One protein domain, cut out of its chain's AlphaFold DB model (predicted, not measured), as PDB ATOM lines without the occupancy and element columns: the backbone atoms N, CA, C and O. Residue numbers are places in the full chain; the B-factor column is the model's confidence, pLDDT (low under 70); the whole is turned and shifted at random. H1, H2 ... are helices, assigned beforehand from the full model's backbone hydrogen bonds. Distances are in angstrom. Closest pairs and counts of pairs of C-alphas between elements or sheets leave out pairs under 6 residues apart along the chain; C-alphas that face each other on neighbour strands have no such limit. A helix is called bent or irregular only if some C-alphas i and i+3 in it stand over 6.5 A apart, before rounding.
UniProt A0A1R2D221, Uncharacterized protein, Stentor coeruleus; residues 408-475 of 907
ATOM      1  N   SER A 408      15.493  36.012 101.878       64.31
ATOM      2  CA  SER A 408      14.077  36.334 101.636       64.31
ATOM      3  C   SER A 408      13.287  36.545 102.933       64.31
ATOM      4  O   SER A 408      12.378  37.368 102.954       64.31
ATOM      5  N   LEU A 409      13.686  35.896 104.032       67.38
ATOM      6  CA  LEU A 409      13.178  36.170 105.382       67.38
ATOM      7  C   LEU A 409      13.785  37.431 106.031       67.38
ATOM      8  O   LEU A 409      13.460  37.740 107.171       67.38
ATOM      9  N   GLY A 410      14.650  38.183 105.342       68.00
ATOM     10  CA  GLY A 410      15.128  39.489 105.807       68.00
ATOM     11  C   GLY A 410      16.396  39.482 106.669       68.00
ATOM     12  O   GLY A 410      16.701  40.513 107.274       68.00
ATOM     13  N   PHE A 411      17.176  38.391 106.697       81.75
ATOM     14  CA  PHE A 411      18.421  38.269 107.487       81.75
ATOM     15  C   PHE A 411      19.383  39.463 107.343       81.75
ATOM     16  O   PHE A 411      19.949  39.916 108.336       81.75
ATOM     17  N   LEU A 412      19.539  40.022 106.135       76.50
ATOM     18  CA  LEU A 412      20.436  41.162 105.896       76.50
ATOM     19  C   LEU A 412      20.044  42.420 106.695       76.50
ATOM     20  O   LEU A 412      20.922  43.205 107.048       76.50
ATOM     21  N   SER A 413      18.759  42.589 107.031       76.38
ATOM     22  CA  SER A 413      18.281  43.724 107.837       76.38
ATOM     23  C   SER A 413      18.712  43.658 109.306       76.38
ATOM     24  O   SER A 413      18.713  44.684 109.979       76.38
ATOM     25  N   LEU A 414      19.115  42.479 109.795       82.88
ATOM     26  CA  LEU A 414      19.598  42.285 111.163       82.88
ATOM     27  C   LEU A 414      21.078  42.656 111.329       82.88
ATOM     28  O   LEU A 414      21.534  42.865 112.448       82.88
ATOM     29  N   ILE A 415      21.856  42.732 110.242       84.69
ATOM     30  CA  ILE A 415      23.309  42.962 110.318       84.69
ATOM     31  C   ILE A 415      23.656  44.292 111.020       84.69
ATOM     32  O   ILE A 415      24.486  44.255 111.931       84.69
ATOM     33  N   PRO A 416      23.015  45.441 110.710       82.50
ATOM     34  CA  PRO A 416      23.235  46.680 111.460       82.50
ATOM     35  C   PRO A 416      22.814  46.568 112.933       82.50
ATOM     36  O   PRO A 416      23.507  47.083 113.808       82.50
ATOM     37  N   GLU A 417      21.723  45.854 113.222       85.75
ATOM     38  CA  GLU A 417      21.219  45.641 114.585       85.75
ATOM     39  C   GLU A 417      22.188  44.787 115.420       85.75
ATOM     40  O   GLU A 417      22.423  45.095 116.587       85.75
ATOM     41  N   PHE A 418      22.820  43.758 114.841       88.94
ATOM     42  CA  PHE A 418      23.863  42.967 115.511       88.94
ATOM     43  C   PHE A 418      25.093  43.812 115.858       88.94
ATOM     44  O   PHE A 418      25.678  43.658 116.933       88.94
ATOM     45  N   ILE A 419      25.481  44.719 114.961       86.50
ATOM     46  CA  ILE A 419      26.623  45.615 115.163       86.50
ATOM     47  C   ILE A 419      26.305  46.640 116.259       86.50
ATOM     48  O   ILE A 419      27.118  46.829 117.161       86.50
ATOM     49  N   GLY A 420      25.105  47.234 116.239       83.12
ATOM     50  CA  GLY A 420      24.640  48.158 117.281       83.12
ATOM     51  C   GLY A 420      24.503  47.513 118.667       83.12
ATOM     52  O   GLY A 420      24.789  48.154 119.672       83.12
ATOM     53  N   ASN A 421      24.147  46.225 118.731       84.06
ATOM     54  CA  ASN A 421      24.025  45.456 119.977       84.06
ATOM     55  C   ASN A 421      25.353  44.891 120.521       84.06
ATOM     56  O   ASN A 421      25.339  44.011 121.385       84.06
ATOM     57  N   ASN A 422      26.506  45.373 120.035       78.06
ATOM     58  CA  ASN A 422      27.839  44.947 120.485       78.06
ATOM     59  C   ASN A 422      28.044  43.416 120.464       78.06
ATOM     60  O   ASN A 422      28.671  42.841 121.359       78.06
ATOM     61  N   VAL A 423      27.528  42.735 119.431       81.50
ATOM     62  CA  VAL A 423      27.832  41.318 119.168       81.50
ATOM     63  C   VAL A 423      29.344  41.087 119.186       81.50
ATOM     64  O   VAL A 423      30.107  41.862 118.606       81.50
ATOM     65  N   LYS A 424      29.784  39.964 119.777       84.44
ATOM     66  CA  LYS A 424      31.165  39.475 119.637       84.44
ATOM     67  C   LYS A 424      31.511  39.383 118.150       84.44
ATOM     68  O   LYS A 424      31.028  38.491 117.459       84.44
ATOM     69  N   SER A 425      32.351  40.290 117.668       87.25
ATOM     70  CA  SER A 425      32.646  40.461 116.242       87.25
ATOM     71  C   SER A 425      33.149  39.186 115.564       87.25
ATOM     72  O   SER A 425      32.735  38.902 114.449       87.25
ATOM     73  N   GLU A 426      33.922  38.357 116.268       89.88
ATOM     74  CA  GLU A 426      34.308  37.003 115.844       89.88
ATOM     75  C   GLU A 426      33.115  36.112 115.437       89.88
ATOM     76  O   GLU A 426      33.175  35.418 114.422       89.88
ATOM     77  N   LEU A 427      32.009  36.153 116.186       89.81
ATOM     78  CA  LEU A 427      30.811  35.366 115.894       89.81
ATOM     79  C   LEU A 427      30.129  35.849 114.607       89.81
ATOM     80  O   LEU A 427      29.769  35.032 113.758       89.81
ATOM     81  N   LEU A 428      29.995  37.170 114.441       91.44
ATOM     82  CA  LEU A 428      29.443  37.764 113.221       91.44
ATOM     83  C   LEU A 428      30.354  37.485 112.015       91.44
ATOM     84  O   LEU A 428      29.857  37.093 110.960       91.44
ATOM     85  N   CYS A 429      31.675  37.588 112.187       91.75
ATOM     86  CA  CYS A 429      32.674  37.202 111.192       91.75
ATOM     87  C   CYS A 429      32.504  35.741 110.748       91.75
ATOM     88  O   CYS A 429      32.401  35.508 109.546       91.75
ATOM     89  N   LYS A 430      32.390  34.773 111.675       90.50
ATOM     90  CA  LYS A 430      32.183  33.350 111.329       90.50
ATOM     91  C   LYS A 430      30.901  33.133 110.518       90.50
ATOM     92  O   LYS A 430      30.935  32.473 109.482       90.50
ATOM     93  N   VAL A 431      29.779  33.723 110.945       89.75
ATOM     94  CA  VAL A 431      28.504  33.637 110.205       89.75
ATOM     95  C   VAL A 431      28.636  34.250 108.806       89.75
ATOM     96  O   VAL A 431      28.147  33.672 107.836       89.75
ATOM     97  N   CYS A 432      29.343  35.377 108.674       87.19
ATOM     98  CA  CYS A 432      29.580  36.012 107.380       87.19
ATOM     99  C   CYS A 432      30.494  35.175 106.469       87.19
ATOM    100  O   CYS A 432      30.171  35.053 105.290       87.19
ATOM    101  N   ILE A 433      31.569  34.554 106.986       86.06
ATOM    102  CA  ILE A 433      32.438  33.618 106.232       86.06
ATOM    103  C   ILE A 433      31.596  32.502 105.611       86.06
ATOM    104  O   ILE A 433      31.621  32.328 104.394       86.06
ATOM    105  N   ASN A 434      30.757  31.829 106.404       82.50
ATOM    106  CA  ASN A 434      29.885  30.765 105.894       82.50
ATOM    107  C   ASN A 434      28.901  31.274 104.814       82.50
ATOM    108  O   ASN A 434      28.442  30.509 103.963       82.50
ATOM    109  N   PHE A 435      28.573  32.571 104.819       77.94
ATOM    110  CA  PHE A 435      27.689  33.202 103.840       77.94
ATOM    111  C   PHE A 435      28.371  33.513 102.491       77.94
ATOM    112  O   PHE A 435      27.713  33.510 101.448       77.94
ATOM    113  N   ILE A 436      29.688  33.741 102.490       67.25
ATOM    114  CA  ILE A 436      30.420  34.486 101.449       67.25
ATOM    115  C   ILE A 436      30.507  33.820 100.068       67.25
ATOM    116  O   ILE A 436      30.803  34.499  99.098       67.25
ATOM    117  N   GLU A 437      30.185  32.546  99.882       55.19
ATOM    118  CA  GLU A 437      30.487  31.916  98.583       55.19
ATOM    119  C   GLU A 437      29.594  32.329  97.392       55.19
ATOM    120  O   GLU A 437      30.031  32.159  96.257       55.19
ATOM    121  N   ASN A 438      28.389  32.897  97.599       47.78
ATOM    122  CA  ASN A 438      27.438  33.128  96.487       47.78
ATOM    123  C   ASN A 438      26.534  34.382  96.541       47.78
ATOM    124  O   ASN A 438      25.639  34.511  95.708       47.78
ATOM    125  N   ASN A 439      26.741  35.331  97.463       46.91
ATOM    126  CA  ASN A 439      26.079  36.652  97.387       46.91
ATOM    127  C   ASN A 439      26.850  37.730  98.184       46.91
ATOM    128  O   ASN A 439      26.323  38.349  99.109       46.91
ATOM    129  N   THR A 440      28.148  37.890  97.897       54.09
ATOM    130  CA  THR A 440      29.080  38.673  98.734       54.09
ATOM    131  C   THR A 440      28.749  40.153  98.837       54.09
ATOM    132  O   THR A 440      28.763  40.697  99.940       54.09
ATOM    133  N   LEU A 441      28.501  40.812  97.704       56.88
ATOM    134  CA  LEU A 441      28.617  42.269  97.602       56.88
ATOM    135  C   LEU A 441      27.633  43.014  98.516       56.88
ATOM    136  O   LEU A 441      28.053  43.935  99.205       56.88
ATOM    137  N   THR A 442      26.371  42.586  98.616       62.38
ATOM    138  CA  THR A 442      25.374  43.234  99.492       62.38
ATOM    139  C   THR A 442      25.763  43.156 100.965       62.38
ATOM    140  O   THR A 442      25.764  44.166 101.662       62.38
ATOM    141  N   LEU A 443      26.126  41.960 101.442       72.06
ATOM    142  CA  LEU A 443      26.515  41.750 102.836       72.06
ATOM    143  C   LEU A 443      27.808  42.506 103.163       72.06
ATOM    144  O   LEU A 443      27.879  43.177 104.188       72.06
ATOM    145  N   GLN A 444      28.811  42.450 102.281       76.38
ATOM    146  CA  GLN A 444      30.072  43.164 102.493       76.38
ATOM    147  C   GLN A 444      29.893  44.688 102.441       76.38
ATOM    148  O   GLN A 444      30.496  45.389 103.251       76.38
ATOM    149  N   GLN A 445      29.012  45.208 101.582       69.12
ATOM    150  CA  GLN A 445      28.685  46.633 101.554       69.12
ATOM    151  C   GLN A 445      28.022  47.083 102.868       69.12
ATOM    152  O   GLN A 445      28.488  48.043 103.478       69.12
ATOM    153  N   ILE A 446      27.037  46.331 103.384       71.25
ATOM    154  CA  ILE A 446      26.417  46.610 104.695       71.25
ATOM    155  C   ILE A 446      27.475  46.612 105.815       71.25
ATOM    156  O   ILE A 446      27.506  47.536 106.627       71.25
ATOM    157  N   LEU A 447      28.379  45.626 105.849       81.81
ATOM    158  CA  LEU A 447      29.461  45.533 106.847       81.81
ATOM    159  C   LEU A 447      30.501  46.670 106.731       81.81
ATOM    160  O   LEU A 447      31.172  47.009 107.712       81.81
ATOM    161  N   TRP A 448      30.643  47.282 105.555       81.06
ATOM    162  CA  TRP A 448      31.503  48.449 105.352       81.06
ATOM    163  C   TRP A 448      30.844  49.763 105.787       81.06
ATOM    164  O   TRP A 448      31.482  50.588 106.456       81.06
ATOM    165  N   ASP A 449      29.578  49.956 105.418       74.50
ATOM    166  CA  ASP A 449      28.836  51.201 105.646       74.50
ATOM    167  C   ASP A 449      28.445  51.368 107.117       74.50
ATOM    168  O   ASP A 449      28.588  52.455 107.671       74.50
ATOM    169  N   THR A 450      28.119  50.265 107.797       79.38
ATOM    170  CA  THR A 450      27.989  50.197 109.270       79.38
ATOM    171  C   THR A 450      29.309  50.422 110.025       79.38
ATOM    172  O   THR A 450      29.329  50.453 111.254       79.38
ATOM    173  N   GLY A 451      30.442  50.545 109.323       83.81
ATOM    174  CA  GLY A 451      31.758  50.789 109.914       83.81
ATOM    175  C   GLY A 451      32.415  49.571 110.575       83.81
ATOM    176  O   GLY A 451      33.573  49.671 110.981       83.81
ATOM    177  N   PHE A 452      31.750  48.413 110.627       89.62
ATOM    178  CA  PHE A 452      32.244  47.201 111.296       89.62
ATOM    179  C   PHE A 452      33.647  46.787 110.828       89.62
ATOM    180  O   PHE A 452      34.547  46.587 111.646       89.62
ATOM    181  N   VAL A 453      33.879  46.760 109.512       88.94
ATOM    182  CA  VAL A 453      35.189  46.417 108.922       88.94
ATOM    183  C   VAL A 453      36.269  47.445 109.282       88.94
ATOM    184  O   VAL A 453      37.413  47.082 109.558       88.94
ATOM    185  N   LYS A 454      35.917  48.737 109.329       88.12
ATOM    186  CA  LYS A 454      36.850  49.814 109.704       88.12
ATOM    187  C   LYS A 454      37.260  49.679 111.171       88.12
ATOM    188  O   LYS A 454      38.447  49.774 111.469       88.12
ATOM    189  N   ASN A 455      36.301  49.379 112.048       88.31
ATOM    190  CA  ASN A 455      36.527  49.170 113.478       88.31
ATOM    191  C   ASN A 455      37.404  47.934 113.735       88.31
ATOM    192  O   ASN A 455      38.379  48.027 114.479       88.31
ATOM    193  N   LEU A 456      37.144  46.809 113.053       89.19
ATOM    194  CA  LEU A 456      38.022  45.629 113.081       89.19
ATOM    195  C   LEU A 456      39.472  45.972 112.703       89.19
ATOM    196  O   LEU A 456      40.403  45.524 113.364       89.19
ATOM    197  N   MET A 457      39.668  46.811 111.683       85.81
ATOM    198  CA  MET A 457      40.984  47.258 111.204       85.81
ATOM    199  C   MET A 457      41.675  48.321 112.081       85.81
ATOM    200  O   MET A 457      42.743  48.815 111.704       85.81
ATOM    201  N   ILE A 458      41.066  48.727 113.198       85.81
ATOM    202  CA  ILE A 458      41.637  49.663 114.186       85.81
ATOM    203  C   ILE A 458      41.926  48.950 115.522       85.81
ATOM    204  O   ILE A 458      42.719  49.450 116.317       85.81
ATOM    205  N   LYS A 459      41.354  47.760 115.759       83.62
ATOM    206  CA  LYS A 459      41.639  46.961 116.959       83.62
ATOM    207  C   LYS A 459      43.131  46.654 117.110       83.62
ATOM    208  O   LYS A 459      43.774  46.169 116.180       83.62
ATOM    209  N   THR A 460      43.636  46.842 118.327       73.94
ATOM    210  CA  THR A 460      44.997  46.470 118.745       73.94
ATOM    211  C   THR A 460      45.228  44.958 118.703       73.94
ATOM    212  O   THR A 460      46.296  44.510 118.298       73.94
ATOM    213  N   THR A 461      44.218  44.165 119.068       80.44
ATOM    214  CA  THR A 461      44.230  42.698 119.008       80.44
ATOM    215  C   THR A 461      43.026  42.182 118.214       80.44
ATOM    216  O   THR A 461      41.901  42.656 118.378       80.44
ATOM    217  N   ARG A 462      43.269  41.215 117.321       87.94
ATOM    218  CA  ARG A 462      42.262  40.582 116.452       87.94
ATOM    219  C   ARG A 462      42.312  39.065 116.609       87.94
ATOM    220  O   ARG A 462      43.407  38.509 116.709       87.94
ATOM    221  N   SER A 463      41.157  38.403 116.607       90.06
ATOM    222  CA  SER A 463      41.088  36.937 116.676       90.06
ATOM    223  C   SER A 463      41.510  36.269 115.357       90.06
ATOM    224  O   SER A 463      41.611  36.916 114.311       90.06
ATOM    225  N   VAL A 464      41.746  34.951 115.387       89.94
ATOM    226  CA  VAL A 464      42.065  34.169 114.176       89.94
ATOM    227  C   VAL A 464      40.939  34.283 113.142       89.94
ATOM    228  O   VAL A 464      41.218  34.567 111.980       89.94
ATOM    229  N   ILE A 465      39.681  34.164 113.581       91.19
ATOM    230  CA  ILE A 465      38.486  34.268 112.731       91.19
ATOM    231  C   ILE A 465      38.299  35.696 112.197       91.19
ATOM    232  O   ILE A 465      37.899  35.873 111.050       91.19
ATOM    233  N   GLU A 466      38.609  36.735 112.979       92.44
ATOM    234  CA  GLU A 466      38.565  38.122 112.487       92.44
ATOM    235  C   GLU A 466      39.615  38.368 111.392       92.44
ATOM    236  O   GLU A 466      39.326  38.999 110.374       92.44
ATOM    237  N   ASN A 467      40.825  37.828 111.568       90.31
ATOM    238  CA  ASN A 467      41.890  37.911 110.570       90.31
ATOM    239  C   ASN A 467      41.559  37.092 109.314       90.31
ATOM    240  O   ASN A 467      41.813  37.557 108.204       90.31
ATOM    241  N   GLU A 468      40.968  35.906 109.466       90.12
ATOM    242  CA  GLU A 468      40.457  35.084 108.365       90.12
ATOM    243  C   GLU A 468      39.321  35.784 107.610       90.12
ATOM    244  O   GLU A 468      39.345  35.835 106.384       90.12
ATOM    245  N   PHE A 469      38.371  36.403 108.314       90.69
ATOM    246  CA  PHE A 469      37.297  37.185 107.704       90.69
ATOM    247  C   PHE A 469      37.856  38.335 106.858       90.69
ATOM    248  O   PHE A 469      37.493  38.464 105.689       90.69
ATOM    249  N   ILE A 470      38.778  39.138 107.402       89.25
ATOM    250  CA  ILE A 470      39.431  40.234 106.664       89.25
ATOM    251  C   ILE A 470      40.186  39.689 105.443       89.25
ATOM    252  O   ILE A 470      40.019  40.210 104.338       89.25
ATOM    253  N   ARG A 471      40.970  38.614 105.627       86.81
ATOM    254  CA  ARG A 471      41.687  37.929 104.540       86.81
ATOM    255  C   ARG A 471      40.735  37.457 103.445       86.81
ATOM    256  O   ARG A 471      41.044  37.633 102.282       86.81
ATOM    257  N   THR A 472      39.577  36.910 103.786       83.75
ATOM    258  CA  THR A 472      38.625  36.366 102.809       83.75
ATOM    259  C   THR A 472      37.789  37.454 102.125       83.75
ATOM    260  O   THR A 472      37.391  37.284 100.975       83.75
ATOM    261  N   THR A 473      37.534  38.589 102.788       83.56
ATOM    262  CA  THR A 473      36.563  39.599 102.317       83.56
ATOM    263  C   THR A 473      37.136  40.828 101.626       83.56
ATOM    264  O   THR A 473      36.380  41.542 100.968       83.56
ATOM    265  N   MET A 474      38.434  41.110 101.750       85.00
ATOM    266  CA  MET A 474      39.000  42.413 101.367       85.00
ATOM    267  C   MET A 474      38.792  42.845  99.901       85.00
ATOM    268  O   MET A 474      38.845  44.039  99.619       85.00
ATOM    269  N   SER A 475      38.481  41.922  98.985       80.50
ATOM    270  CA  SER A 475      38.128  42.206  97.584       80.50
ATOM    271  C   SER A 475      36.733  42.810  97.375       80.50
ATOM    272  O   SER A 475      36.491  43.462  96.356       80.50
TER     273      SER A 475
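What this domain is: This is residues 408 to 475 of the 907 residues of an uncharacterized protein of Stentor coeruleus (UniProt A0A1R2D221). What does the model look like as a whole? The printed part begins with three helices, H1, H2 and H3, set loosely side by side with their centres in a triangle, H2 running opposite to H1 and H3; H5 packs on H2, on the side away from H1, and crosses it at a steep tilt, while short H4 comes close to H1, H3 and H5 and touches no helix. What is it made of, and how large is it? There are 68 residues printed, with five named helices in the order H1, H2, H3, H4, H5 and no named strand, and the class is all helix. The whole is compact, with a radius of gyration of the C-alphas of 11.3 A and spans of 36 by 25 by 18 A.

How they stand to each other: How does the first helix stand to the next two? H1, residues 411 to 420, is close to but not clearly touching H2, residues 425 to 435: the closest C-alphas, of Phe 418 and Leu 428, are 8.0 A apart, and the two run opposite ways at a shallow tilt of 15 degrees. H1 touches H3, residues 440 to 449, with the closest C-alphas, of Leu 412 and Leu 443, 6.8 A apart; they run the same way at a shallow tilt of 26 degrees. H2 and H3 are close but not clearly touching, with the closest C-alphas, of Cys 432 and Leu 443, 7.9 A apart, opposite ways at a shallow tilt of 24 degrees. Where do the last two helices come in? H4, residues 452 to 456, is close to but not clearly touching H3, and the C-alphas of Leu 447 and Val 453, their closest, are 6.2 A apart. H5, residues 464 to 473, touches H2 with 11 pairs of C-alphas within 8 A, the closest being those of Glu 426 and Glu 466 at 5.5 A; they run the same way at a steep tilt of 44 degrees. H2 and H4 are near each other, and H1 and H5 are apart. Do the backbone N and O atoms bear out the helices? In H2, H3, H4 and H5 every O i to N i+4 pair is within hydrogen-bond range; in H1 it is 3 of 6, beside 6 of 7 O i to N i+3 pairs.

Where its parts are: Where do the first helices lie? H1 begins at C-alpha 411, (18.421, 38.269, 107.487), and measures 15.2 A from first to last C-alpha; it is irregular, but only just, with C-alphas 413 and 416 6.8 A apart. H2, from Ser 425 to Phe 435, also measures 15.2 A, and its last C-alpha is at (27.689, 33.202, 103.840). And the later ones? H3 runs from Thr 440 to Asp 449 over 14.3 A, and H4 from Phe 452 to Leu 456 over 6.2 A. H5 runs from Val 464 over 14.2 A and ends at C-alpha 473, (36.563, 39.599, 102.317).

The domain as a whole: How far does the printed part reach? The two C-alphas farthest apart are those of Ser 408 and Thr 460, at 36.8 A, and those of the first and last printed residues, Ser 408 and Ser 475, are 25.1 A apart. Is it cut, and are its links long? The printed part has no cut; the links from H1 to H2, H2 to H3 and H3 to H4 are tight, and the seven residues from H4 to H5 make a short link. Where is confidence low? The mean pLDDT of the printed part is 80.7, and residues 408 to 410, residues 436 to 442 and residue 445 are under 70.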